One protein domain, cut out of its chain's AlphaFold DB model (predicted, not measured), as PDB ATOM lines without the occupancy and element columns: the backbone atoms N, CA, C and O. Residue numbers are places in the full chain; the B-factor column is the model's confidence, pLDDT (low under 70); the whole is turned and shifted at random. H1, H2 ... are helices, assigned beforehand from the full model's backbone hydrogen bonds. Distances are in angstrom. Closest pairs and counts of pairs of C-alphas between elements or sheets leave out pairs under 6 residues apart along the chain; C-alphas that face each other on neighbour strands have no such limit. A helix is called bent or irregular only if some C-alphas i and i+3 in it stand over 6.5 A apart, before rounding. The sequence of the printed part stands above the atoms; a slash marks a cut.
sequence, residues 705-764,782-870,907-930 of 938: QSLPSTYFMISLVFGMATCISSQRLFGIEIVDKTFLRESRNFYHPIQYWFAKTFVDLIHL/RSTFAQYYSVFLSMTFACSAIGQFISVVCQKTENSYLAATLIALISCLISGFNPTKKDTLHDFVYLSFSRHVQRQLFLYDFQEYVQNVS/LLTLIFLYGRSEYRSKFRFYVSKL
ATOM      1  N   GLN A 705     276.824 257.030 203.709       69.69
ATOM      2  CA  GLN A 705     277.603 255.907 203.170       69.69
ATOM      3  C   GLN A 705     278.721 256.329 202.203       69.69
ATOM      4  O   GLN A 705     279.676 255.575 202.030       69.69
ATOM      5  N   SER A 706     278.655 257.521 201.593       75.38
ATOM      6  CA  SER A 706     279.731 258.017 200.720       75.38
ATOM      7  C   SER A 706     280.878 258.691 201.477       75.38
ATOM      8  O   SER A 706     281.970 258.800 200.934       75.38
ATOM      9  N   LEU A 707     280.689 259.112 202.732       78.56
ATOM     10  CA  LEU A 707     281.726 259.815 203.504       78.56
ATOM     11  C   LEU A 707     282.984 258.969 203.782       78.56
ATOM     12  O   LEU A 707     284.093 259.479 203.626       78.56
ATOM     13  N   PRO A 708     282.888 257.673 204.145       80.75
ATOM     14  CA  PRO A 708     284.084 256.866 204.368       80.75
ATOM     15  C   PRO A 708     284.989 256.752 203.131       80.75
ATOM     16  O   PRO A 708     286.212 256.776 203.271       80.75
ATOM     17  N   SER A 709     284.416 256.685 201.923       84.00
ATOM     18  CA  SER A 709     285.200 256.595 200.685       84.00
ATOM     19  C   SER A 709     285.883 257.920 200.331       84.00
ATOM     20  O   SER A 709     287.027 257.908 199.865       84.00
ATOM     21  N   THR A 710     285.247 259.066 200.613       86.62
ATOM     22  CA  THR A 710     285.878 260.382 200.424       86.62
ATOM     23  C   THR A 710     287.052 260.567 201.379       86.62
ATOM     24  O   THR A 710     288.158 260.884 200.936       86.62
ATOM     25  N   TYR A 711     286.871 260.289 202.675       88.69
ATOM     26  CA  TYR A 711     287.941 260.410 203.667       88.69
ATOM     27  C   TYR A 711     289.089 259.436 203.407       88.69
ATOM     28  O   TYR A 711     290.249 259.794 203.614       88.69
ATOM     29  N   PHE A 712     288.793 258.231 202.911       89.69
ATOM     30  CA  PHE A 712     289.812 257.286 202.464       89.69
ATOM     31  C   PHE A 712     290.689 257.888 201.362       89.69
ATOM     32  O   PHE A 712     291.913 257.924 201.502       89.69
ATOM     33  N   MET A 713     290.084 258.430 200.302       91.19
ATOM     34  CA  MET A 713     290.829 259.017 199.184       91.19
ATOM     35  C   MET A 713     291.623 260.260 199.598       91.19
ATOM     36  O   MET A 713     292.777 260.422 199.196       91.19
ATOM     37  N   ILE A 714     291.045 261.105 200.453       92.44
ATOM     38  CA  ILE A 714     291.717 262.278 201.023       92.44
ATOM     39  C   ILE A 714     292.938 261.852 201.847       92.44
ATOM     40  O   ILE A 714     294.040 262.368 201.640       92.44
ATOM     41  N   SER A 715     292.771 260.871 202.742       93.06
ATOM     42  CA  SER A 715     293.863 260.334 203.555       93.06
ATOM     43  C   SER A 715     294.945 259.667 202.705       93.06
ATOM     44  O   SER A 715     296.122 259.732 203.060       93.06
ATOM     45  N   LEU A 716     294.574 259.003 201.614       92.81
ATOM     46  CA  LEU A 716     295.507 258.305 200.740       92.81
ATOM     47  C   LEU A 716     296.417 259.298 200.016       92.81
ATOM     48  O   LEU A 716     297.641 259.222 200.130       92.81
ATOM     49  N   VAL A 717     295.824 260.261 199.312       94.25
ATOM     50  CA  VAL A 717     296.565 261.222 198.485       94.25
ATOM     51  C   VAL A 717     297.442 262.128 199.345       94.25
ATOM     52  O   VAL A 717     298.635 262.277 199.069       94.25
ATOM     53  N   PHE A 718     296.887 262.698 200.419       95.19
ATOM     54  CA  PHE A 718     297.652 263.575 201.302       95.19
ATOM     55  C   PHE A 718     298.744 262.806 202.064       95.19
ATOM     56  O   PHE A 718     299.877 263.280 202.192       95.19
ATOM     57  N   GLY A 719     298.441 261.587 202.525       93.88
ATOM     58  CA  GLY A 719     299.396 260.727 203.226       93.88
ATOM     59  C   GLY A 719     300.583 260.325 202.353       93.88
ATOM     60  O   GLY A 719     301.728 260.404 202.791       93.88
ATOM     61  N   MET A 720     300.344 259.970 201.090       93.19
ATOM     62  CA  MET A 720     301.427 259.674 200.146       93.19
ATOM     63  C   MET A 720     302.288 260.896 199.849       93.19
ATOM     64  O   MET A 720     303.513 260.810 199.923       93.19
ATOM     65  N   ALA A 721     301.662 262.034 199.537       93.88
ATOM     66  CA  ALA A 721     302.384 263.253 199.193       93.88
ATOM     67  C   ALA A 721     303.314 263.706 200.334       93.88
ATOM     68  O   ALA A 721     304.475 264.038 200.091       93.88
ATOM     69  N   THR A 722     302.840 263.644 201.584       94.44
ATOM     70  CA  THR A 722     303.629 263.990 202.783       94.44
ATOM     71  C   THR A 722     304.747 262.986 203.085       94.44
ATOM     72  O   THR A 722     305.866 263.381 203.429       94.44
ATOM     73  N   CYS A 723     304.498 261.686 202.906       93.88
ATOM     74  CA  CYS A 723     305.532 260.659 203.038       93.88
ATOM     75  C   CYS A 723     306.657 260.818 202.003       93.88
ATOM     76  O   CYS A 723     307.804 260.523 202.325       93.88
ATOM     77  N   ILE A 724     306.354 261.275 200.782       92.44
ATOM     78  CA  ILE A 724     307.340 261.473 199.708       92.44
ATOM     79  C   ILE A 724     308.157 262.752 199.925       92.44
ATOM     80  O   ILE A 724     309.384 262.716 199.821       92.44
ATOM     81  N   SER A 725     307.506 263.879 200.227       91.44
ATOM     82  CA  SER A 725     308.199 265.168 200.376       91.44
ATOM     83  C   SER A 725     309.203 265.154 201.536       91.44
ATOM     84  O   SER A 725     310.334 265.620 201.389       91.44
ATOM     85  N   SER A 726     308.843 264.522 202.656       91.94
ATOM     86  CA  SER A 726     309.673 264.448 203.868       91.94
ATOM     87  C   SER A 726     310.970 263.631 203.725       91.94
ATOM     88  O   SER A 726     311.893 263.803 204.524       91.94
ATOM     89  N   GLN A 727     311.105 262.779 202.700       90.38
ATOM     90  CA  GLN A 727     312.291 261.920 202.529       90.38
ATOM     91  C   GLN A 727     313.561 262.687 202.168       90.38
ATOM     92  O   GLN A 727     314.673 262.239 202.457       90.38
ATOM     93  N   ARG A 728     313.415 263.843 201.514       87.44
ATOM     94  CA  ARG A 728     314.555 264.615 200.999       87.44
ATOM     95  C   ARG A 728     315.391 265.234 202.111       87.44
ATOM     96  O   ARG A 728     316.573 265.486 201.901       87.44
ATOM     97  N   LEU A 729     314.799 265.424 203.291       89.19
ATOM     98  CA  LEU A 729     315.437 266.066 204.437       89.19
ATOM     99  C   LEU A 729     316.720 265.342 204.877       89.19
ATOM    100  O   LEU A 729     317.756 265.986 205.078       89.19
ATOM    101  N   PHE A 730     316.639 264.014 205.011       90.69
ATOM    102  CA  PHE A 730     317.748 263.144 205.417       90.69
ATOM    103  C   PHE A 730     318.296 262.296 204.264       90.69
ATOM    104  O   PHE A 730     319.495 262.025 204.228       90.69
ATOM    105  N   GLY A 731     317.445 261.882 203.317       86.25
ATOM    106  CA  GLY A 731     317.795 260.886 202.303       86.25
ATOM    107  C   GLY A 731     318.991 261.274 201.434       86.25
ATOM    108  O   GLY A 731     319.875 260.449 201.226       86.25
ATOM    109  N   ILE A 732     319.064 262.529 200.982       85.94
ATOM    110  CA  ILE A 732     320.133 262.998 200.080       85.94
ATOM    111  C   ILE A 732     321.503 262.899 200.770       85.94
ATOM    112  O   ILE A 732     322.419 262.254 200.273       85.94
ATOM    113  N   GLU A 733     321.621 263.439 201.984       88.75
ATOM    114  CA  GLU A 733     322.889 263.475 202.728       88.75
ATOM    115  C   GLU A 733     323.356 262.095 203.226       88.75
ATOM    116  O   GLU A 733     324.549 261.870 203.458       88.75
ATOM    117  N   ILE A 734     322.424 261.156 203.401       87.50
ATOM    118  CA  ILE A 734     322.747 259.767 203.742       87.50
ATOM    119  C   ILE A 734     323.285 259.026 202.518       87.50
ATOM    120  O   ILE A 734     324.278 258.305 202.645       87.50
ATOM    121  N   VAL A 735     322.664 259.213 201.352       85.50
ATOM    122  CA  VAL A 735     323.082 258.588 200.089       85.50
ATOM    123  C   VAL A 735     324.443 259.124 199.639       85.50
ATOM    124  O   VAL A 735     325.328 258.330 199.322       85.50
ATOM    125  N   ASP A 736     324.667 260.433 199.757       85.06
ATOM    126  CA  ASP A 736     325.939 261.083 199.408       85.06
ATOM    127  C   ASP A 736     327.050 260.848 200.448       85.06
ATOM    128  O   ASP A 736     328.165 261.349 200.311       85.06
ATOM    129  N   LYS A 737     326.771 260.088 201.518       87.31
ATOM    130  CA  LYS A 737     327.683 259.804 202.643       87.31
ATOM    131  C   LYS A 737     328.177 261.057 203.389       87.31
ATOM    132  O   LYS A 737     329.072 260.939 204.236       87.31
ATOM    133  N   THR A 738     327.601 262.238 203.153       89.44
ATOM    134  CA  THR A 738     328.005 263.486 203.820       89.44
ATOM    135  C   THR A 738     327.756 263.397 205.323       89.44
ATOM    136  O   THR A 738     328.661 263.680 206.106       89.44
ATOM    137  N   PHE A 739     326.606 262.863 205.752       89.50
ATOM    138  CA  PHE A 739     326.318 262.629 207.174       89.50
ATOM    139  C   PHE A 739     327.374 261.738 207.859       89.50
ATOM    140  O   PHE A 739     327.807 262.017 208.981       89.50
ATOM    141  N   LEU A 740     327.825 260.670 207.191       84.25
ATOM    142  CA  LEU A 740     328.836 259.758 207.741       84.25
ATOM    143  C   LEU A 740     330.191 260.455 207.900       84.25
ATOM    144  O   LEU A 740     330.846 260.293 208.930       84.25
ATOM    145  N   ARG A 741     330.586 261.269 206.914       85.25
ATOM    146  CA  ARG A 741     331.809 262.077 206.981       85.25
ATOM    147  C   ARG A 741     331.756 263.084 208.132       85.25
ATOM    148  O   ARG A 741     332.693 263.163 208.923       85.25
ATOM    149  N   GLU A 742     330.667 263.839 208.235       84.62
ATOM    150  CA  GLU A 742     330.548 264.953 209.178       84.62
ATOM    151  C   GLU A 742     330.313 264.499 210.624       84.62
ATOM    152  O   GLU A 742     330.905 265.056 211.548       84.62
ATOM    153  N   SER A 743     329.494 263.466 210.852       79.31
ATOM    154  CA  SER A 743     329.181 262.990 212.211       79.31
ATOM    155  C   SER A 743     330.425 262.518 212.978       79.31
ATOM    156  O   SER A 743     330.507 262.640 214.202       79.31
ATOM    157  N   ARG A 744     331.453 262.030 212.279       71.81
ATOM    158  CA  ARG A 744     332.700 261.572 212.904       71.81
ATOM    159  C   ARG A 744     333.514 262.712 213.522       71.81
ATOM    160  O   ARG A 744     334.072 262.538 214.609       71.81
ATOM    161  N   ASN A 745     333.560 263.850 212.836       65.25
ATOM    162  CA  ASN A 745     334.510 264.925 213.110       65.25
ATOM    163  C   ASN A 745     333.829 266.186 213.679       65.25
ATOM    164  O   ASN A 745     334.465 266.933 214.420       65.25
ATOM    165  N   PHE A 746     332.559 266.450 213.332       72.25
ATOM    166  CA  PHE A 746     331.927 267.770 213.515       72.25
ATOM    167  C   PHE A 746     330.872 267.750 214.619       72.25
ATOM    168  O   PHE A 746     330.969 268.500 215.585       72.25
ATOM    169  N   TYR A 747     329.872 266.876 214.494       77.62
ATOM    170  CA  TYR A 747     328.685 266.901 215.348       77.62
ATOM    171  C   TYR A 747     328.211 265.508 215.760       77.62
ATOM    172  O   TYR A 747     328.494 264.493 215.131       77.62
ATOM    173  N   HIS A 748     327.472 265.449 216.860       82.12
ATOM    174  CA  HIS A 748     326.788 264.247 217.315       82.12
ATOM    175  C   HIS A 748     325.498 264.016 216.494       82.12
ATOM    176  O   HIS A 748     324.807 264.990 216.191       82.12
ATOM    177  N   PRO A 749     325.093 262.764 216.192       86.50
ATOM    178  CA  PRO A 749     323.873 262.470 215.425       86.50
ATOM    179  C   PRO A 749     322.594 263.118 215.973       86.50
ATOM    180  O   PRO A 749     321.739 263.533 215.203       86.50
ATOM    181  N   ILE A 750     322.487 263.262 217.300       87.81
ATOM    182  CA  ILE A 750     321.355 263.954 217.953       87.81
ATOM    183  C   ILE A 750     321.271 265.429 217.527       87.81
ATOM    184  O   ILE A 750     320.177 265.924 217.286       87.81
ATOM    185  N   GLN A 751     322.410 266.126 217.411       88.38
ATOM    186  CA  GLN A 751     322.446 267.537 216.994       88.38
ATOM    187  C   GLN A 751     321.946 267.684 215.559       88.38
ATOM    188  O   GLN A 751     321.146 268.562 215.258       88.38
ATOM    189  N   TYR A 752     322.395 266.778 214.691       90.25
ATOM    190  CA  TYR A 752     321.979 266.716 213.299       90.25
ATOM    191  C   TYR A 752     320.484 266.446 213.144       90.25
ATOM    192  O   TYR A 752     319.791 267.191 212.453       90.25
ATOM    193  N   TRP A 753     319.986 265.415 213.830       92.75
ATOM    194  CA  TRP A 753     318.573 265.057 213.832       92.75
ATOM    195  C   TRP A 753     317.713 266.223 214.322       92.75
ATOM    196  O   TRP A 753     316.810 266.652 213.614       92.75
ATOM    197  N   PHE A 754     318.060 266.812 215.471       91.56
ATOM    198  CA  PHE A 754     317.313 267.930 216.042       91.56
ATOM    199  C   PHE A 754     317.299 269.152 215.115       91.56
ATOM    200  O   PHE A 754     316.243 269.733 214.883       91.56
ATOM    201  N   ALA A 755     318.453 269.521 214.550       91.06
ATOM    202  CA  ALA A 755     318.560 270.650 213.632       91.06
ATOM    203  C   ALA A 755     317.665 270.479 212.397       91.06
ATOM    204  O   ALA A 755     316.935 271.395 212.027       91.06
ATOM    205  N   LYS A 756     317.690 269.293 211.783       92.19
ATOM    206  CA  LYS A 756     316.876 268.964 210.607       92.19
ATOM    207  C   LYS A 756     315.385 268.945 210.941       92.19
ATOM    208  O   LYS A 756     314.600 269.574 210.237       92.19
ATOM    209  N   THR A 757     315.002 268.296 212.039       90.44
ATOM    210  CA  THR A 757     313.610 268.242 212.506       90.44
ATOM    211  C   THR A 757     313.056 269.625 212.851       90.44
ATOM    212  O   THR A 757     311.871 269.868 212.654       90.44
ATOM    213  N   PHE A 758     313.892 270.547 213.337       90.44
ATOM    214  CA  PHE A 758     313.475 271.921 213.613       90.44
ATOM    215  C   PHE A 758     313.120 272.691 212.334       90.44
ATOM    216  O   PHE A 758     312.115 273.393 212.300       90.44
ATOM    217  N   VAL A 759     313.912 272.539 211.270       88.25
ATOM    218  CA  VAL A 759     313.647 273.199 209.979       88.25
ATOM    219  C   VAL A 759     312.387 272.634 209.305       88.25
ATOM    220  O   VAL A 759     311.614 273.395 208.726       88.25
ATOM    221  N   ASP A 760     312.132 271.334 209.468       89.25
ATOM    222  CA  ASP A 760     310.935 270.625 208.981       89.25
ATOM    223  C   ASP A 760     309.619 271.089 209.645       89.25
ATOM    224  O   ASP A 760     308.534 270.873 209.104       89.25
ATOM    225  N   LEU A 761     309.676 271.788 210.791       88.12
ATOM    226  CA  LEU A 761     308.478 272.345 211.435       88.12
ATOM    227  C   LEU A 761     307.730 273.321 210.523       88.12
ATOM    228  O   LEU A 761     306.510 273.405 210.598       88.12
ATOM    229  N   ILE A 762     308.427 274.039 209.639       86.25
ATOM    230  CA  ILE A 762     307.782 274.965 208.697       86.25
ATOM    231  C   ILE A 762     306.855 274.192 207.750       86.25
ATOM    232  O   ILE A 762     305.713 274.596 207.531       86.25
ATOM    233  N   HIS A 763     307.310 273.047 207.238       86.44
ATOM    234  CA  HIS A 763     306.528 272.176 206.360       86.44
ATOM    235  C   HIS A 763     305.359 271.514 207.082       86.44
ATOM    236  O   HIS A 763     304.282 271.390 206.499       86.44
ATOM    237  N   LEU A 764     305.549 271.165 208.361       91.00
ATOM    238  CA  LEU A 764     304.511 270.589 209.216       91.00
ATOM    239  C   LEU A 764     303.260 271.476 209.318       91.00
ATOM    240  O   LEU A 764     302.157 270.943 209.378       91.00
ATOM    241  N   ARG A 782     280.892 269.836 207.309       75.25
ATOM    242  CA  ARG A 782     279.996 270.346 208.357       75.25
ATOM    243  C   ARG A 782     280.823 271.014 209.452       75.25
ATOM    244  O   ARG A 782     280.564 272.161 209.790       75.25
ATOM    245  N   SER A 783     281.885 270.327 209.871       81.06
ATOM    246  CA  SER A 783     282.744 270.745 210.973       81.06
ATOM    247  C   SER A 783     283.676 271.912 210.669       81.06
ATOM    248  O   SER A 783     283.976 272.271 209.529       81.06
ATOM    249  N   THR A 784     284.167 272.519 211.751       85.19
ATOM    250  CA  THR A 784     284.978 273.737 211.694       85.19
ATOM    251  C   THR A 784     286.344 273.513 211.038       85.19
ATOM    252  O   THR A 784     287.006 272.488 211.232       85.19
ATOM    253  N   PHE A 785     286.851 274.542 210.349       84.50
ATOM    254  CA  PHE A 785     288.196 274.535 209.758       84.50
ATOM    255  C   PHE A 785     289.298 274.162 210.766       84.50
ATOM    256  O   PHE A 785     290.232 273.441 210.422       84.50
ATOM    257  N   ALA A 786     289.189 274.616 212.021       86.44
ATOM    258  CA  ALA A 786     290.174 274.334 213.065       86.44
ATOM    259  C   ALA A 786     290.254 272.836 213.412       86.44
ATOM    260  O   ALA A 786     291.353 272.302 213.580       86.44
ATOM    261  N   GLN A 787     289.110 272.148 213.472       88.69
ATOM    262  CA  GLN A 787     289.053 270.705 213.712       88.69
ATOM    263  C   GLN A 787     289.701 269.943 212.555       88.69
ATOM    264  O   GLN A 787     290.619 269.156 212.791       88.69
ATOM    265  N   TYR A 788     289.335 270.255 211.309       89.88
ATOM    266  CA  TYR A 788     289.968 269.669 210.123       89.88
ATOM    267  C   TYR A 788     291.481 269.915 210.096       89.88
ATOM    268  O   TYR A 788     292.267 268.979 209.937       89.88
ATOM    269  N   TYR A 789     291.915 271.156 210.323       91.94
ATOM    270  CA  TYR A 789     293.332 271.508 210.343       91.94
ATOM    271  C   TYR A 789     294.106 270.733 211.414       91.94
ATOM    272  O   TYR A 789     295.213 270.268 211.144       91.94
ATOM    273  N   SER A 790     293.519 270.509 212.594       92.69
ATOM    274  CA  SER A 790     294.146 269.701 213.648       92.69
ATOM    275  C   SER A 790     294.372 268.240 213.227       92.69
ATOM    276  O   SER A 790     295.440 267.681 213.499       92.69
ATOM    277  N   VAL A 791     293.428 267.643 212.485       93.31
ATOM    278  CA  VAL A 791     293.569 266.286 211.936       93.31
ATOM    279  C   VAL A 791     294.691 266.253 210.904       93.31
ATOM    280  O   VAL A 791     295.616 265.452 211.035       93.31
ATOM    281  N   PHE A 792     294.683 267.162 209.925       94.94
ATOM    282  CA  PHE A 792     295.721 267.216 208.889       94.94
ATOM    283  C   PHE A 792     297.114 267.531 209.445       94.94
ATOM    284  O   PHE A 792     298.109 266.995 208.952       94.94
ATOM    285  N   LEU A 793     297.207 268.342 210.498       95.25
ATOM    286  CA  LEU A 793     298.461 268.607 211.197       95.25
ATOM    287  C   LEU A 793     298.999 267.340 211.878       95.25
ATOM    288  O   LEU A 793     300.166 266.988 211.695       95.25
ATOM    289  N   SER A 794     298.148 266.609 212.604       94.69
ATOM    290  CA  SER A 794     298.533 265.341 213.243       94.69
ATOM    291  C   SER A 794     298.903 264.256 212.221       94.69
ATOM    292  O   SER A 794     299.877 263.522 212.405       94.69
ATOM    293  N   MET A 795     298.201 264.219 211.087       94.62
ATOM    294  CA  MET A 795     298.505 263.343 209.964       94.62
ATOM    295  C   MET A 795     299.859 263.683 209.335       94.62
ATOM    296  O   MET A 795     300.682 262.794 209.133       94.62
ATOM    297  N   THR A 796     300.130 264.965 209.079       95.25
ATOM    298  CA  THR A 796     301.425 265.423 208.548       95.25
ATOM    299  C   THR A 796     302.558 265.079 209.512       95.25
ATOM    300  O   THR A 796     303.623 264.634 209.081       95.25
ATOM    301  N   PHE A 797     302.337 265.210 210.824       95.69
ATOM    302  CA  PHE A 797     303.311 264.830 211.850       95.69
ATOM    303  C   PHE A 797     303.662 263.334 211.802       95.69
ATOM    304  O   PHE A 797     304.843 262.981 211.842       95.69
ATOM    305  N   ALA A 798     302.660 262.461 211.663       95.19
ATOM    306  CA  ALA A 798     302.859 261.018 211.558       95.19
ATOM    307  C   ALA A 798     303.503 260.609 210.217       95.19
ATOM    308  O   ALA A 798     304.516 259.909 210.204       95.19
ATOM    309  N   CYS A 799     302.970 261.079 209.089       95.25
ATOM    310  CA  CYS A 799     303.451 260.719 207.752       95.25
ATOM    311  C   CYS A 799     304.864 261.247 207.471       95.25
ATOM    312  O   CYS A 799     305.696 260.515 206.932       95.25
ATOM    313  N   SER A 800     305.184 262.475 207.898       95.00
ATOM    314  CA  SER A 800     306.551 263.010 207.785       95.00
ATOM    315  C   SER A 800     307.559 262.168 208.569       95.00
ATOM    316  O   SER A 800     308.649 261.890 208.076       95.00
ATOM    317  N   ALA A 801     307.188 261.693 209.762       95.31
ATOM    318  CA  ALA A 801     308.037 260.821 210.567       95.31
ATOM    319  C   ALA A 801     308.292 259.466 209.888       95.31
ATOM    320  O   ALA A 801     309.423 258.973 209.899       95.31
ATOM    321  N   ILE A 802     307.264 258.881 209.263       94.69
ATOM    322  CA  ILE A 802     307.375 257.632 208.496       94.69
ATOM    323  C   ILE A 802     308.298 257.829 207.283       94.69
ATOM    324  O   ILE A 802     309.228 257.045 207.093       94.69
ATOM    325  N   GLY A 803     308.102 258.890 206.496       94.31
ATOM    326  CA  GLY A 803     308.954 259.198 205.341       94.31
ATOM    327  C   GLY A 803     310.415 259.443 205.730       94.31
ATOM    328  O   GLY A 803     311.329 258.876 205.123       94.31
ATOM    329  N   GLN A 804     310.651 260.197 206.808       93.69
ATOM    330  CA  GLN A 804     311.990 260.410 207.365       93.69
ATOM    331  C   GLN A 804     312.632 259.087 207.807       93.69
ATOM    332  O   GLN A 804     313.805 258.851 207.518       93.69
ATOM    333  N   PHE A 805     311.886 258.186 208.448       94.56
ATOM    334  CA  PHE A 805     312.410 256.879 208.855       94.56
ATOM    335  C   PHE A 805     312.869 256.046 207.661       94.56
ATOM    336  O   PHE A 805     314.002 255.561 207.639       94.56
ATOM    337  N   ILE A 806     312.020 255.941 206.642       93.12
ATOM    338  CA  ILE A 806     312.297 255.167 205.430       93.12
ATOM    339  C   ILE A 806     313.544 255.708 204.720       93.12
ATOM    340  O   ILE A 806     314.424 254.926 204.352       93.12
ATOM    341  N   SER A 807     313.684 257.036 204.635       92.38
ATOM    342  CA  SER A 807     314.853 257.670 204.015       92.38
ATOM    343  C   SER A 807     316.175 257.367 204.727       92.38
ATOM    344  O   SER A 807     317.215 257.286 204.078       92.38
ATOM    345  N   VAL A 808     316.150 257.146 206.047       90.56
ATOM    346  CA  VAL A 808     317.339 256.739 206.811       90.56
ATOM    347  C   VAL A 808     317.638 255.254 206.627       90.56
ATOM    348  O   VAL A 808     318.804 254.859 206.647       90.56
ATOM    349  N   VAL A 809     316.615 254.406 206.485       89.56
ATOM    350  CA  VAL A 809     316.773 252.948 206.375       89.56
ATOM    351  C   VAL A 809     317.335 252.554 205.008       89.56
ATOM    352  O   VAL A 809     318.321 251.806 204.948       89.56
ATOM    353  N   CYS A 810     316.761 253.082 203.929       86.88
ATOM    354  CA  CYS A 810     317.125 252.753 202.555       86.88
ATOM    355  C   CYS A 810     318.505 253.318 202.163       86.88
ATOM    356  O   CYS A 810     318.900 254.399 202.582       86.88
ATOM    357  N   GLN A 811     319.273 252.567 201.364       79.25
ATOM    358  CA  GLN A 811     320.592 253.008 200.864       79.25
ATOM    359  C   GLN A 811     320.518 253.777 199.539       79.25
ATOM    360  O   GLN A 811     321.479 254.444 199.175       79.25
ATOM    361  N   LYS A 812     319.405 253.656 198.810       86.38
ATOM    362  CA  LYS A 812     319.143 254.341 197.541       86.38
ATOM    363  C   LYS A 812     317.845 255.134 197.658       86.38
ATOM    364  O   LYS A 812     316.896 254.650 198.281       86.38
ATOM    365  N   THR A 813     317.796 256.308 197.033       84.88
ATOM    366  CA  THR A 813     316.619 257.192 197.023       84.88
ATOM    367  C   THR A 813     315.418 256.552 196.325       84.88
ATOM    368  O   THR A 813     314.313 256.608 196.851       84.88
ATOM    369  N   GLU A 814     315.624 255.861 195.203       88.44
ATOM    370  CA  GLU A 814     314.561 255.169 194.450       88.44
ATOM    371  C   GLU A 814     313.808 254.148 195.316       88.44
ATOM    372  O   GLU A 814     312.580 254.172 195.409       88.44
ATOM    373  N   ASN A 815     314.556 253.309 196.040       90.00
ATOM    374  CA  ASN A 815     313.984 252.319 196.952       90.00
ATOM    375  C   ASN A 815     313.230 252.980 198.115       90.00
ATOM    376  O   ASN A 815     312.248 252.424 198.599       90.00
ATOM    377  N   SER A 816     313.685 254.154 198.564       90.62
ATOM    378  CA  SER A 816     313.024 254.925 199.621       90.62
ATOM    379  C   SER A 816     311.653 255.437 199.171       90.62
ATOM    380  O   SER A 816     310.674 255.307 199.912       90.62
ATOM    381  N   TYR A 817     311.545 255.962 197.946       91.19
ATOM    382  CA  TYR A 817     310.266 256.432 197.409       91.19
ATOM    383  C   TYR A 817     309.268 255.280 197.251       91.19
ATOM    384  O   TYR A 817     308.134 255.396 197.714       91.19
ATOM    385  N   LEU A 818     309.707 254.148 196.688       92.19
ATOM    386  CA  LEU A 818     308.874 252.947 196.541       92.19
ATOM    387  C   LEU A 818     308.424 252.375 197.894       92.19
ATOM    388  O   LEU A 818     307.269 251.993 198.057       92.19
ATOM    389  N   ALA A 819     309.309 252.331 198.891       91.75
ATOM    390  CA  ALA A 819     308.951 251.831 200.215       91.75
ATOM    391  C   ALA A 819     307.894 252.711 200.902       91.75
ATOM    392  O   ALA A 819     306.983 252.189 201.543       91.75
ATOM    393  N   ALA A 820     307.966 254.037 200.753       91.38
ATOM    394  CA  ALA A 820     306.972 254.923 201.354       91.38
ATOM    395  C   ALA A 820     305.612 254.880 200.674       91.38
ATOM    396  O   ALA A 820     304.604 254.931 201.377       91.38
ATOM    397  N   THR A 821     305.559 254.760 199.347       91.56
ATOM    398  CA  THR A 821     304.278 254.585 198.654       91.56
ATOM    399  C   THR A 821     303.619 253.274 199.067       91.56
ATOM    400  O   THR A 821     302.434 253.276 199.392       91.56
ATOM    401  N   LEU A 822     304.384 252.182 199.170       92.75
ATOM    402  CA  LEU A 822     303.885 250.894 199.657       92.75
ATOM    403  C   LEU A 822     303.386 250.968 201.105       92.75
ATOM    404  O   LEU A 822     302.284 250.513 201.389       92.75
ATOM    405  N   ILE A 823     304.147 251.577 202.020       91.00
ATOM    406  CA  ILE A 823     303.735 251.709 203.429       91.00
ATOM    407  C   ILE A 823     302.485 252.592 203.562       91.00
ATOM    408  O   ILE A 823     301.582 252.262 204.332       91.00
ATOM    409  N   ALA A 824     302.390 253.682 202.794       90.06
ATOM    410  CA  ALA A 824     301.199 254.527 202.770       90.06
ATOM    411  C   ALA A 824     299.974 253.781 202.212       90.06
ATOM    412  O   ALA A 824     298.900 253.866 202.807       90.06
ATOM    413  N   LEU A 825     300.139 253.007 201.129       90.75
ATOM    414  CA  LEU A 825     299.088 252.149 200.566       90.75
ATOM    415  C   LEU A 825     298.607 251.113 201.580       90.75
ATOM    416  O   LEU A 825     297.410 251.016 201.821       90.75
ATOM    417  N   ILE A 826     299.528 250.376 202.206       89.94
ATOM    418  CA  ILE A 826     299.206 249.348 203.205       89.94
ATOM    419  C   ILE A 826     298.463 249.972 204.393       89.94
ATOM    420  O   ILE A 826     297.450 249.436 204.830       89.94
ATOM    421  N   SER A 827     298.911 251.134 204.878       89.38
ATOM    422  CA  SER A 827     298.214 251.872 205.937       89.38
ATOM    423  C   SER A 827     296.775 252.219 205.535       89.38
ATOM    424  O   SER A 827     295.860 252.033 206.334       89.38
ATOM    425  N   CYS A 828     296.549 252.664 204.296       87.56
ATOM    426  CA  CYS A 828     295.205 252.970 203.806       87.56
ATOM    427  C   CYS A 828     294.349 251.707 203.636       87.56
ATOM    428  O   CYS A 828     293.199 251.709 204.053       87.56
ATOM    429  N   LEU A 829     294.898 250.614 203.098       85.56
ATOM    430  CA  LEU A 829     294.173 249.343 202.945       85.56
ATOM    431  C   LEU A 829     293.674 248.803 204.291       85.56
ATOM    432  O   LEU A 829     292.563 248.300 204.391       85.56
ATOM    433  N   ILE A 830     294.463 248.965 205.352       84.06
ATOM    434  CA  ILE A 830     294.110 248.513 206.704       84.06
ATOM    435  C   ILE A 830     293.310 249.607 207.459       84.06
ATOM    436  O   ILE A 830     293.165 249.556 208.676       84.06
ATOM    437  N   SER A 831     292.753 250.626 206.783       80.25
ATOM    438  CA  SER A 831     292.026 251.711 207.469       80.25
ATOM    439  C   SER A 831     290.685 251.283 208.081       80.25
ATOM    440  O   SER A 831     290.179 251.973 208.964       80.25
ATOM    441  N   GLY A 832     290.123 250.150 207.638       73.38
ATOM    442  CA  GLY A 832     288.813 249.641 208.064       73.38
ATOM    443  C   GLY A 832     287.649 250.014 207.135       73.38
ATOM    444  O   GLY A 832     286.517 249.612 207.402       73.38
ATOM    445  N   PHE A 833     287.910 250.756 206.049       72.75
ATOM    446  CA  PHE A 833     286.917 251.015 204.998       72.75
ATOM    447  C   PHE A 833     286.731 249.793 204.085       72.75
ATOM    448  O   PHE A 833     285.606 249.351 203.864       72.75
ATOM    449  N   ASN A 834     287.835 249.239 203.573       71.88
ATOM    450  CA  ASN A 834     287.840 248.039 202.739       71.88
ATOM    451  C   ASN A 834     289.213 247.337 202.829       71.88
ATOM    452  O   ASN A 834     290.159 247.836 202.213       71.88
ATOM    453  N   PRO A 835     289.362 246.212 203.562       72.44
ATOM    454  CA  PRO A 835     288.339 245.412 204.262       72.44
ATOM    455  C   PRO A 835     287.692 246.088 205.486       72.44
ATOM    456  O   PRO A 835     288.272 246.987 206.097       72.44
ATOM    457  N   THR A 836     286.478 245.644 205.841       70.44
ATOM    458  CA  THR A 836     285.716 246.194 206.978       70.44
ATOM    459  C   THR A 836     286.291 245.750 208.327       70.44
ATOM    460  O   THR A 836     287.057 244.787 208.410       70.44
ATOM    461  N   LYS A 837     285.911 246.419 209.429       65.69
ATOM    462  CA  LYS A 837     286.401 246.091 210.785       65.69
ATOM    463  C   LYS A 837     286.218 244.607 211.149       65.69
ATOM    464  O   LYS A 837     287.061 244.057 211.847       65.69
ATOM    465  N   LYS A 838     285.135 243.966 210.693       66.12
ATOM    466  CA  LYS A 838     284.839 242.551 210.986       66.12
ATOM    467  C   LYS A 838     285.795 241.580 210.288       66.12
ATOM    468  O   LYS A 838     286.023 240.494 210.805       66.12
ATOM    469  N   ASP A 839     286.378 242.002 209.170       67.75
ATOM    470  CA  ASP A 839     287.208 241.161 208.304       67.75
ATOM    471  C   ASP A 839     288.716 241.423 208.499       67.75
ATOM    472  O   ASP A 839     289.554 240.784 207.864       67.75
ATOM    473  N   THR A 840     289.087 242.382 209.356       65.19
ATOM    474  CA  THR A 840     290.480 242.808 209.570       65.19
ATOM    475  C   THR A 840     291.111 242.172 210.810       65.19
ATOM    476  O   THR A 840     290.478 242.040 211.853       65.19
ATOM    477  N   LEU A 841     292.404 241.827 210.720       61.16
ATOM    478  CA  LEU A 841     293.215 241.368 211.857       61.16
ATOM    479  C   LEU A 841     293.309 242.468 212.928       61.16
ATOM    480  O   LEU A 841     293.911 243.512 212.681       61.16
ATOM    481  N   HIS A 842     292.743 242.225 214.113       66.38
ATOM    482  CA  HIS A 842     292.478 243.260 215.120       66.38
ATOM    483  C   HIS A 842     293.703 244.081 215.576       66.38
ATOM    484  O   HIS A 842     293.552 245.281 215.801       66.38
ATOM    485  N   ASP A 843     294.910 243.509 215.641       69.81
ATOM    486  CA  ASP A 843     296.055 244.189 216.274       69.81
ATOM    487  C   ASP A 843     296.802 245.173 215.353       69.81
ATOM    488  O   ASP A 843     297.210 246.255 215.781       69.81
ATOM    489  N   PHE A 844     296.971 244.850 214.065       70.94
ATOM    490  CA  PHE A 844     297.758 245.687 213.137       70.94
ATOM    491  C   PHE A 844     297.031 246.952 212.688       70.94
ATOM    492  O   PHE A 844     297.650 247.914 212.230       70.94
ATOM    493  N   VAL A 845     295.714 246.972 212.847       74.00
ATOM    494  CA  VAL A 845     294.862 248.067 212.396       74.00
ATOM    495  C   VAL A 845     295.118 249.355 213.192       74.00
ATOM    496  O   VAL A 845     295.010 250.454 212.650       74.00
ATOM    497  N   TYR A 846     295.565 249.241 214.444       77.75
ATOM    498  CA  TYR A 846     295.944 250.383 215.283       77.75
ATOM    499  C   TYR A 846     297.191 251.126 214.800       77.75
ATOM    500  O   TYR A 846     297.368 252.301 215.133       77.75
ATOM    501  N   LEU A 847     298.040 250.467 214.008       82.31
ATOM    502  CA  LEU A 847     299.254 251.055 213.443       82.31
ATOM    503  C   LEU A 847     298.958 251.918 212.201       82.31
ATOM    504  O   LEU A 847     299.791 252.733 211.804       82.31
ATOM    505  N   SER A 848     297.780 251.761 211.586       89.06
ATOM    506  CA  SER A 848     297.373 252.553 210.425       89.06
ATOM    507  C   SER A 848     297.114 254.005 210.825       89.06
ATOM    508  O   SER A 848     296.149 254.313 211.527       89.06
ATOM    509  N   PHE A 849     297.932 254.930 210.311       91.69
ATOM    510  CA  PHE A 849     297.637 256.362 210.436       91.69
ATOM    511  C   PHE A 849     296.316 256.712 209.732       91.69
ATOM    512  O   PHE A 849     295.593 257.600 210.179       91.69
ATOM    513  N   SER A 850     295.979 256.005 208.648       90.69
ATOM    514  CA  SER A 850     294.814 256.320 207.825       90.69
ATOM    515  C   SER A 850     293.501 256.030 208.554       90.69
ATOM    516  O   SER A 850     292.585 256.847 208.489       90.69
ATOM    517  N   ARG A 851     293.429 254.941 209.336       87.56
ATOM    518  CA  ARG A 851     292.270 254.645 210.198       87.56
ATOM    519  C   ARG A 851     291.973 255.789 211.159       87.56
ATOM    520  O   ARG A 851     290.831 256.228 211.270       87.56
ATOM    521  N   HIS A 852     292.999 256.255 211.873       88.62
ATOM    522  CA  HIS A 852     292.838 257.294 212.893       88.62
ATOM    523  C   HIS A 852     292.379 258.617 212.286       88.62
ATOM    524  O   HIS A 852     291.514 259.273 212.859       88.62
ATOM    525  N   VAL A 853     292.894 258.968 211.106       91.31
ATOM    526  CA  VAL A 853     292.464 260.154 210.353       91.31
ATOM    527  C   VAL A 853     291.006 260.031 209.912       91.31
ATOM    528  O   VAL A 853     290.208 260.919 210.202       91.31
ATOM    529  N   GLN A 854     290.635 258.926 209.255       87.56
ATOM    530  CA  GLN A 854     289.272 258.717 208.753       87.56
ATOM    531  C   GLN A 854     288.245 258.729 209.892       87.56
ATOM    532  O   GLN A 854     287.216 259.396 209.790       87.56
ATOM    533  N   ARG A 855     288.553 258.063 211.012       84.62
ATOM    534  CA  ARG A 855     287.701 258.055 212.207       84.62
ATOM    535  C   ARG A 855     287.518 259.451 212.803       84.62
ATOM    536  O   ARG A 855     286.412 259.776 213.220       84.62
ATOM    537  N   GLN A 856     288.565 260.277 212.847       86.94
ATOM    538  CA  GLN A 856     288.471 261.644 213.372       86.94
ATOM    539  C   GLN A 856     287.656 262.581 212.491       86.94
ATOM    540  O   GLN A 856     286.796 263.285 213.013       86.94
ATOM    541  N   LEU A 857     287.910 262.580 211.179       86.75
ATOM    542  CA  LEU A 857     287.138 263.390 210.232       86.75
ATOM    543  C   LEU A 857     285.654 263.034 210.316       86.75
ATOM    544  O   LEU A 857     284.811 263.917 210.439       86.75
ATOM    545  N   PHE A 858     285.358 261.734 210.371       81.62
ATOM    546  CA  PHE A 858     283.994 261.257 210.536       81.62
ATOM    547  C   PHE A 858     283.372 261.709 211.866       81.62
ATOM    548  O   PHE A 858     282.248 262.197 211.875       81.62
ATOM    549  N   LEU A 859     284.083 261.568 212.991       79.00
ATOM    550  CA  LEU A 859     283.587 261.986 214.307       79.00
ATOM    551  C   LEU A 859     283.240 263.477 214.354       79.00
ATOM    552  O   LEU A 859     282.205 263.824 214.921       79.00
ATOM    553  N   TYR A 860     284.074 264.341 213.771       81.50
ATOM    554  CA  TYR A 860     283.820 265.781 213.757       81.50
ATOM    555  C   TYR A 860     282.608 266.149 212.902       81.50
ATOM    556  O   TYR A 860     281.729 266.852 213.392       81.50
ATOM    557  N   ASP A 861     282.494 265.611 211.686       78.81
ATOM    558  CA  ASP A 861     281.324 265.868 210.835       78.81
ATOM    559  C   ASP A 861     280.033 265.224 211.384       78.81
ATOM    560  O   ASP A 861     278.926 265.703 211.119       78.81
ATOM    561  N   PHE A 862     280.149 264.146 212.168       74.00
ATOM    562  CA  PHE A 862     279.010 263.448 212.766       74.00
ATOM    563  C   PHE A 862     278.482 264.112 214.045       74.00
ATOM    564  O   PHE A 862     277.268 264.185 214.227       74.00
ATOM    565  N   GLN A 863     279.353 264.606 214.932       67.62
ATOM    566  CA  GLN A 863     278.933 265.276 216.175       67.62
ATOM    567  C   GLN A 863     278.004 266.463 215.902       67.62
ATOM    568  O   GLN A 863     277.007 266.645 216.597       67.62
ATOM    569  N   GLU A 864     278.300 267.227 214.857       63.66
ATOM    570  CA  GLU A 864     277.494 268.371 214.443       63.66
ATOM    571  C   GLU A 864     276.199 267.962 213.729       63.66
ATOM    572  O   GLU A 864     275.183 268.642 213.838       63.66
ATOM    573  N   TYR A 865     276.186 266.806 213.058       63.53
ATOM    574  CA  TYR A 865     274.954 266.239 212.507       63.53
ATOM    575  C   TYR A 865     273.969 265.829 213.609       63.53
ATOM    576  O   TYR A 865     272.795 266.176 213.534       63.53
ATOM    577  N   VAL A 866     274.440 265.139 214.656       59.34
ATOM    578  CA  VAL A 866     273.582 264.664 215.760       59.34
ATOM    579  C   VAL A 866     272.993 265.816 216.572       59.34
ATOM    580  O   VAL A 866     271.843 265.731 216.982       59.34
ATOM    581  N   GLN A 867     273.730 266.911 216.780       54.84
ATOM    582  CA  GLN A 867     273.184 268.088 217.473       54.84
ATOM    583  C   GLN A 867     272.000 268.731 216.732       54.84
ATOM    584  O   GLN A 867     271.171 269.385 217.363       54.84
ATOM    585  N   ASN A 868     271.895 268.510 215.420       51.84
ATOM    586  CA  ASN A 868     270.855 269.079 214.566       51.84
ATOM    587  C   ASN A 868     269.660 268.133 214.313       51.84
ATOM    588  O   ASN A 868     268.694 268.556 213.678       51.84
ATOM    589  N   VAL A 869     269.698 266.885 214.802       49.88
ATOM    590  CA  VAL A 869     268.641 265.873 214.615       49.88
ATOM    591  C   VAL A 869     268.059 265.468 215.977       49.88
ATOM    592  O   VAL A 869     268.789 265.095 216.892       49.88
ATOM    593  N   SER A 870     266.735 265.554 216.132       44.47
ATOM    594  CA  SER A 870     266.009 265.226 217.370       44.47
ATOM    595  C   SER A 870     266.171 263.761 217.800       44.47
ATOM    596  O   SER A 870     266.266 262.844 216.990       44.47
ATOM    597  N   LEU A 907     311.728 258.664 216.966       93.62
ATOM    598  CA  LEU A 907     312.711 258.011 217.837       93.62
ATOM    599  C   LEU A 907     313.454 256.897 217.094       93.62
ATOM    600  O   LEU A 907     314.675 256.784 217.218       93.62
ATOM    601  N   LEU A 908     312.751 256.117 216.272       93.44
ATOM    602  CA  LEU A 908     313.369 255.110 215.414       93.44
ATOM    603  C   LEU A 908     314.330 255.745 214.403       93.44
ATOM    604  O   LEU A 908     315.425 255.215 214.213       93.44
ATOM    605  N   THR A 909     313.995 256.900 213.810       93.44
ATOM    606  CA  THR A 909     314.929 257.613 212.916       93.44
ATOM    607  C   THR A 909     316.215 257.979 213.644       93.44
ATOM    608  O   THR A 909     317.305 257.725 213.128       93.44
ATOM    609  N   LEU A 910     316.112 258.484 214.875       92.50
ATOM    610  CA  LEU A 910     317.267 258.817 215.702       92.50
ATOM    611  C   LEU A 910     318.118 257.581 216.037       92.50
ATOM    612  O   LEU A 910     319.345 257.632 215.927       92.50
ATOM    613  N   ILE A 911     317.486 256.465 216.415       90.50
ATOM    614  CA  ILE A 911     318.177 255.206 216.732       90.50
ATOM    615  C   ILE A 911     318.923 254.677 215.503       90.50
ATOM    616  O   ILE A 911     320.087 254.287 215.608       90.50
ATOM    617  N   PHE A 912     318.296 254.700 214.325       89.50
ATOM    618  CA  PHE A 912     318.934 254.253 213.087       89.50
ATOM    619  C   PHE A 912     320.047 255.197 212.621       89.50
ATOM    620  O   PHE A 912     321.091 254.715 212.181       89.50
ATOM    621  N   LEU A 913     319.884 256.517 212.770       89.31
ATOM    622  CA  LEU A 913     320.955 257.490 212.528       89.31
ATOM    623  C   LEU A 913     322.148 257.233 213.451       89.31
ATOM    624  O   LEU A 913     323.292 257.221 212.995       89.31
ATOM    625  N   TYR A 914     321.896 256.960 214.732       86.38
ATOM    626  CA  TYR A 914     322.942 256.579 215.676       86.38
ATOM    627  C   TYR A 914     323.604 255.250 215.281       86.38
ATOM    628  O   TYR A 914     324.830 255.148 215.293       86.38
ATOM    629  N   GLY A 915     322.816 254.257 214.861       80.62
ATOM    630  CA  GLY A 915     323.301 252.951 214.410       80.62
ATOM    631  C   GLY A 915     324.135 252.998 213.126       80.62
ATOM    632  O   GLY A 915     325.079 252.215 212.999       80.62
ATOM    633  N   ARG A 916     323.810 253.913 212.200       79.69
ATOM    634  CA  ARG A 916     324.599 254.215 210.994       79.69
ATOM    635  C   ARG A 916     325.838 255.045 211.303       79.69
ATOM    636  O   ARG A 916     326.842 254.902 210.613       79.69
ATOM    637  N   SER A 917     325.787 255.895 212.324       76.38
ATOM    638  CA  SER A 917     326.946 256.681 212.730       76.38
ATOM    639  C   SER A 917     328.065 255.785 213.271       76.38
ATOM    640  O   SER A 917     327.839 254.813 213.997       76.38
ATOM    641  N   GLU A 918     329.312 256.153 212.993       65.12
ATOM    642  CA  GLU A 918     330.474 255.439 213.531       65.12
ATOM    643  C   GLU A 918     330.658 255.646 215.048       65.12
ATOM    644  O   GLU A 918     331.530 255.023 215.650       65.12
ATOM    645  N   TYR A 919     329.805 256.428 215.729       62.19
ATOM    646  CA  TYR A 919     329.783 256.447 217.199       62.19
ATOM    647  C   TYR A 919     329.487 255.070 217.793       62.19
ATOM    648  O   TYR A 919     329.931 254.799 218.906       62.19
ATOM    649  N   ARG A 920     328.828 254.166 217.054       61.19
ATOM    650  CA  ARG A 920     328.638 252.771 217.477       61.19
ATOM    651  C   ARG A 920     329.963 252.053 217.749       61.19
ATOM    652  O   ARG A 920     330.031 251.276 218.701       61.19
ATOM    653  N   SER A 921     331.004 252.281 216.941       58.62
ATOM    654  CA  SER A 921     332.308 251.633 217.145       58.62
ATOM    655  C   SER A 921     333.026 252.210 218.365       58.62
ATOM    656  O   SER A 921     333.523 251.444 219.189       58.62
ATOM    657  N   LYS A 922     332.977 253.540 218.550       61.66
ATOM    658  CA  LYS A 922     333.474 254.210 219.763       61.66
ATOM    659  C   LYS A 922     332.738 253.712 221.013       61.66
ATOM    660  O   LYS A 922     333.385 253.306 221.969       61.66
ATOM    661  N   PHE A 923     331.404 253.679 221.000       59.59
ATOM    662  CA  PHE A 923     330.589 253.209 222.125       59.59
ATOM    663  C   PHE A 923     330.888 251.749 222.472       59.59
ATOM    664  O   PHE A 923     331.143 251.457 223.634       59.59
ATOM    665  N   ARG A 924     330.954 250.848 221.480       59.38
ATOM    666  CA  ARG A 924     331.358 249.449 221.704       59.38
ATOM    667  C   ARG A 924     332.730 249.335 222.360       59.38
ATOM    668  O   ARG A 924     332.863 248.536 223.272       59.38
ATOM    669  N   PHE A 925     333.707 250.130 221.929       61.34
ATOM    670  CA  PHE A 925     335.040 250.143 222.531       61.34
ATOM    671  C   PHE A 925     335.031 250.642 223.982       61.34
ATOM    672  O   PHE A 925     335.660 250.038 224.845       61.34
ATOM    673  N   TYR A 926     334.304 251.720 224.286       63.56
ATOM    674  CA  TYR A 926     334.196 252.203 225.668       63.56
ATOM    675  C   TYR A 926     333.459 251.214 226.563       63.56
ATOM    676  O   TYR A 926     333.882 250.995 227.691       63.56
ATOM    677  N   VAL A 927     332.391 250.601 226.052       63.75
ATOM    678  CA  VAL A 927     331.620 249.583 226.765       63.75
ATOM    679  C   VAL A 927     332.456 248.326 226.988       63.75
ATOM    680  O   VAL A 927     332.492 247.849 228.115       63.75
ATOM    681  N   SER A 928     333.194 247.833 225.986       59.97
ATOM    682  CA  SER A 928     334.083 246.676 226.163       59.97
ATOM    683  C   SER A 928     335.171 246.965 227.192       59.97
ATOM    684  O   SER A 928     335.349 246.182 228.109       59.97
ATOM    685  N   LYS A 929     335.811 248.141 227.136       60.28
ATOM    686  CA  LYS A 929     336.843 248.537 228.108       60.28
ATOM    687  C   LYS A 929     336.279 248.744 229.521       60.28
ATOM    688  O   LYS A 929     336.998 248.581 230.503       60.28
ATOM    689  N   LEU A 930     335.003 249.130 229.632       63.22
ATOM    690  CA  LEU A 930     334.286 249.207 230.904       63.22
ATOM    691  C   LEU A 930     334.029 247.800 231.459       63.22
ATOM    692  O   LEU A 930     334.284 247.577 232.635       63.22
TER     693      LEU A 930
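AT A GLANCE: This is residues 705 to 764, 782 to 870 and 907 to 930 of the 938 residues of the protein "Hypothetical protein" of Adineta ricciae (UniProt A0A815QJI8). Look for a long, loose bundle of helices with H5 through its middle: H8 packs on H5 nearer its first residue, 785, H4 and H1 pack on it midway, at residues 793 to 800 and 795 to 804, and H6, H9 and H2 pack on it toward its last residue, 809. Residues 920 to 930, in H10, stick out beyond H9, and a loop, residues 830 to 843, leads from H6 to little H7. The 173 printed residues hold ten named helices, H1 to H10 in chain order, and no named strand: all helix. The whole is loose, with a radius of gyration of the C-alphas of 19.8 A, and spans 72 by 35 by 34 A.

IN THESE COORDINATES: Start with the longest helix, H5, residues 785 to 809: find C-alpha 785 at (288.196, 274.535, 209.758) and follow it 36.0 A to C-alpha 809 at (316.773, 252.948, 206.375). H6 is residues 813 to 829, 24.5 A. H1, residues 705 to 725, spans 32.1 A and is irregular, but only just: C-alphas 705 and 708 are 6.7 A apart. H2, residues 728 to 735, is irregular, with C-alphas 729 and 732 7.1 A apart. H3 is residues 738 to 745; H4, residues 749 to 764, 21.9 A, has a kink of 27 degrees near residue 758. H7 is residues 844 to 847, H8 residues 849 to 867, 28.0 A, and H9 residues 907 to 916. H10, residues 919 to 930, ends at C-alpha 930, (334.286, 249.207, 230.904).

HOW THE PARTS SIT: H5 is the hub, touching six helices. It forms a helical hairpin with H6, closest at the C-alphas of Ser 807 and Ser 816, 5.5 A. H8 touches H5 at a shallow tilt of 5 degrees, opposite ways, closest at the C-alphas of Val 791 and Val 853, 6.4 A. H1 touches H5 with residues 719 to 725 alone, at a steep tilt of 45 degrees; the closest C-alphas, of Cys 723 and Gly 803, are 4.4 A apart. Farther along H5, the closest C-alphas to H2 are Ser 807 and Gly 731, 4.7 A, and to H9 Phe 805 and Thr 909, 4.8 A. H4 touches H5 with residue 764 alone, C-alpha 6.1 A from that of Thr 796. H3, H7 and H10 touch no helix. Every O i to N i+4 pair is within hydrogen-bond range in H5, H6, H9 and H10; the figures are 16 of 17 in H1, 2 of 4 in H2 and in H3, 10 of 12 in H4 and 13 of 15 in H8, and H7 is too short for such a pair.

THE WHOLE: The farthest C-alphas, of Ser 870 and Lys 929, are 73.6 A apart. Two cuts leave out residues 765 to 781, a gap of 24.5 A between C-alphas 764 and 782, and residues 871 to 906, 47.3 A between C-alphas 870 and 907. The link from H6 to H7 is long. Residues 705, 745, 837 to 843, 863 to 870 and 918 to 930 have pLDDT under 70.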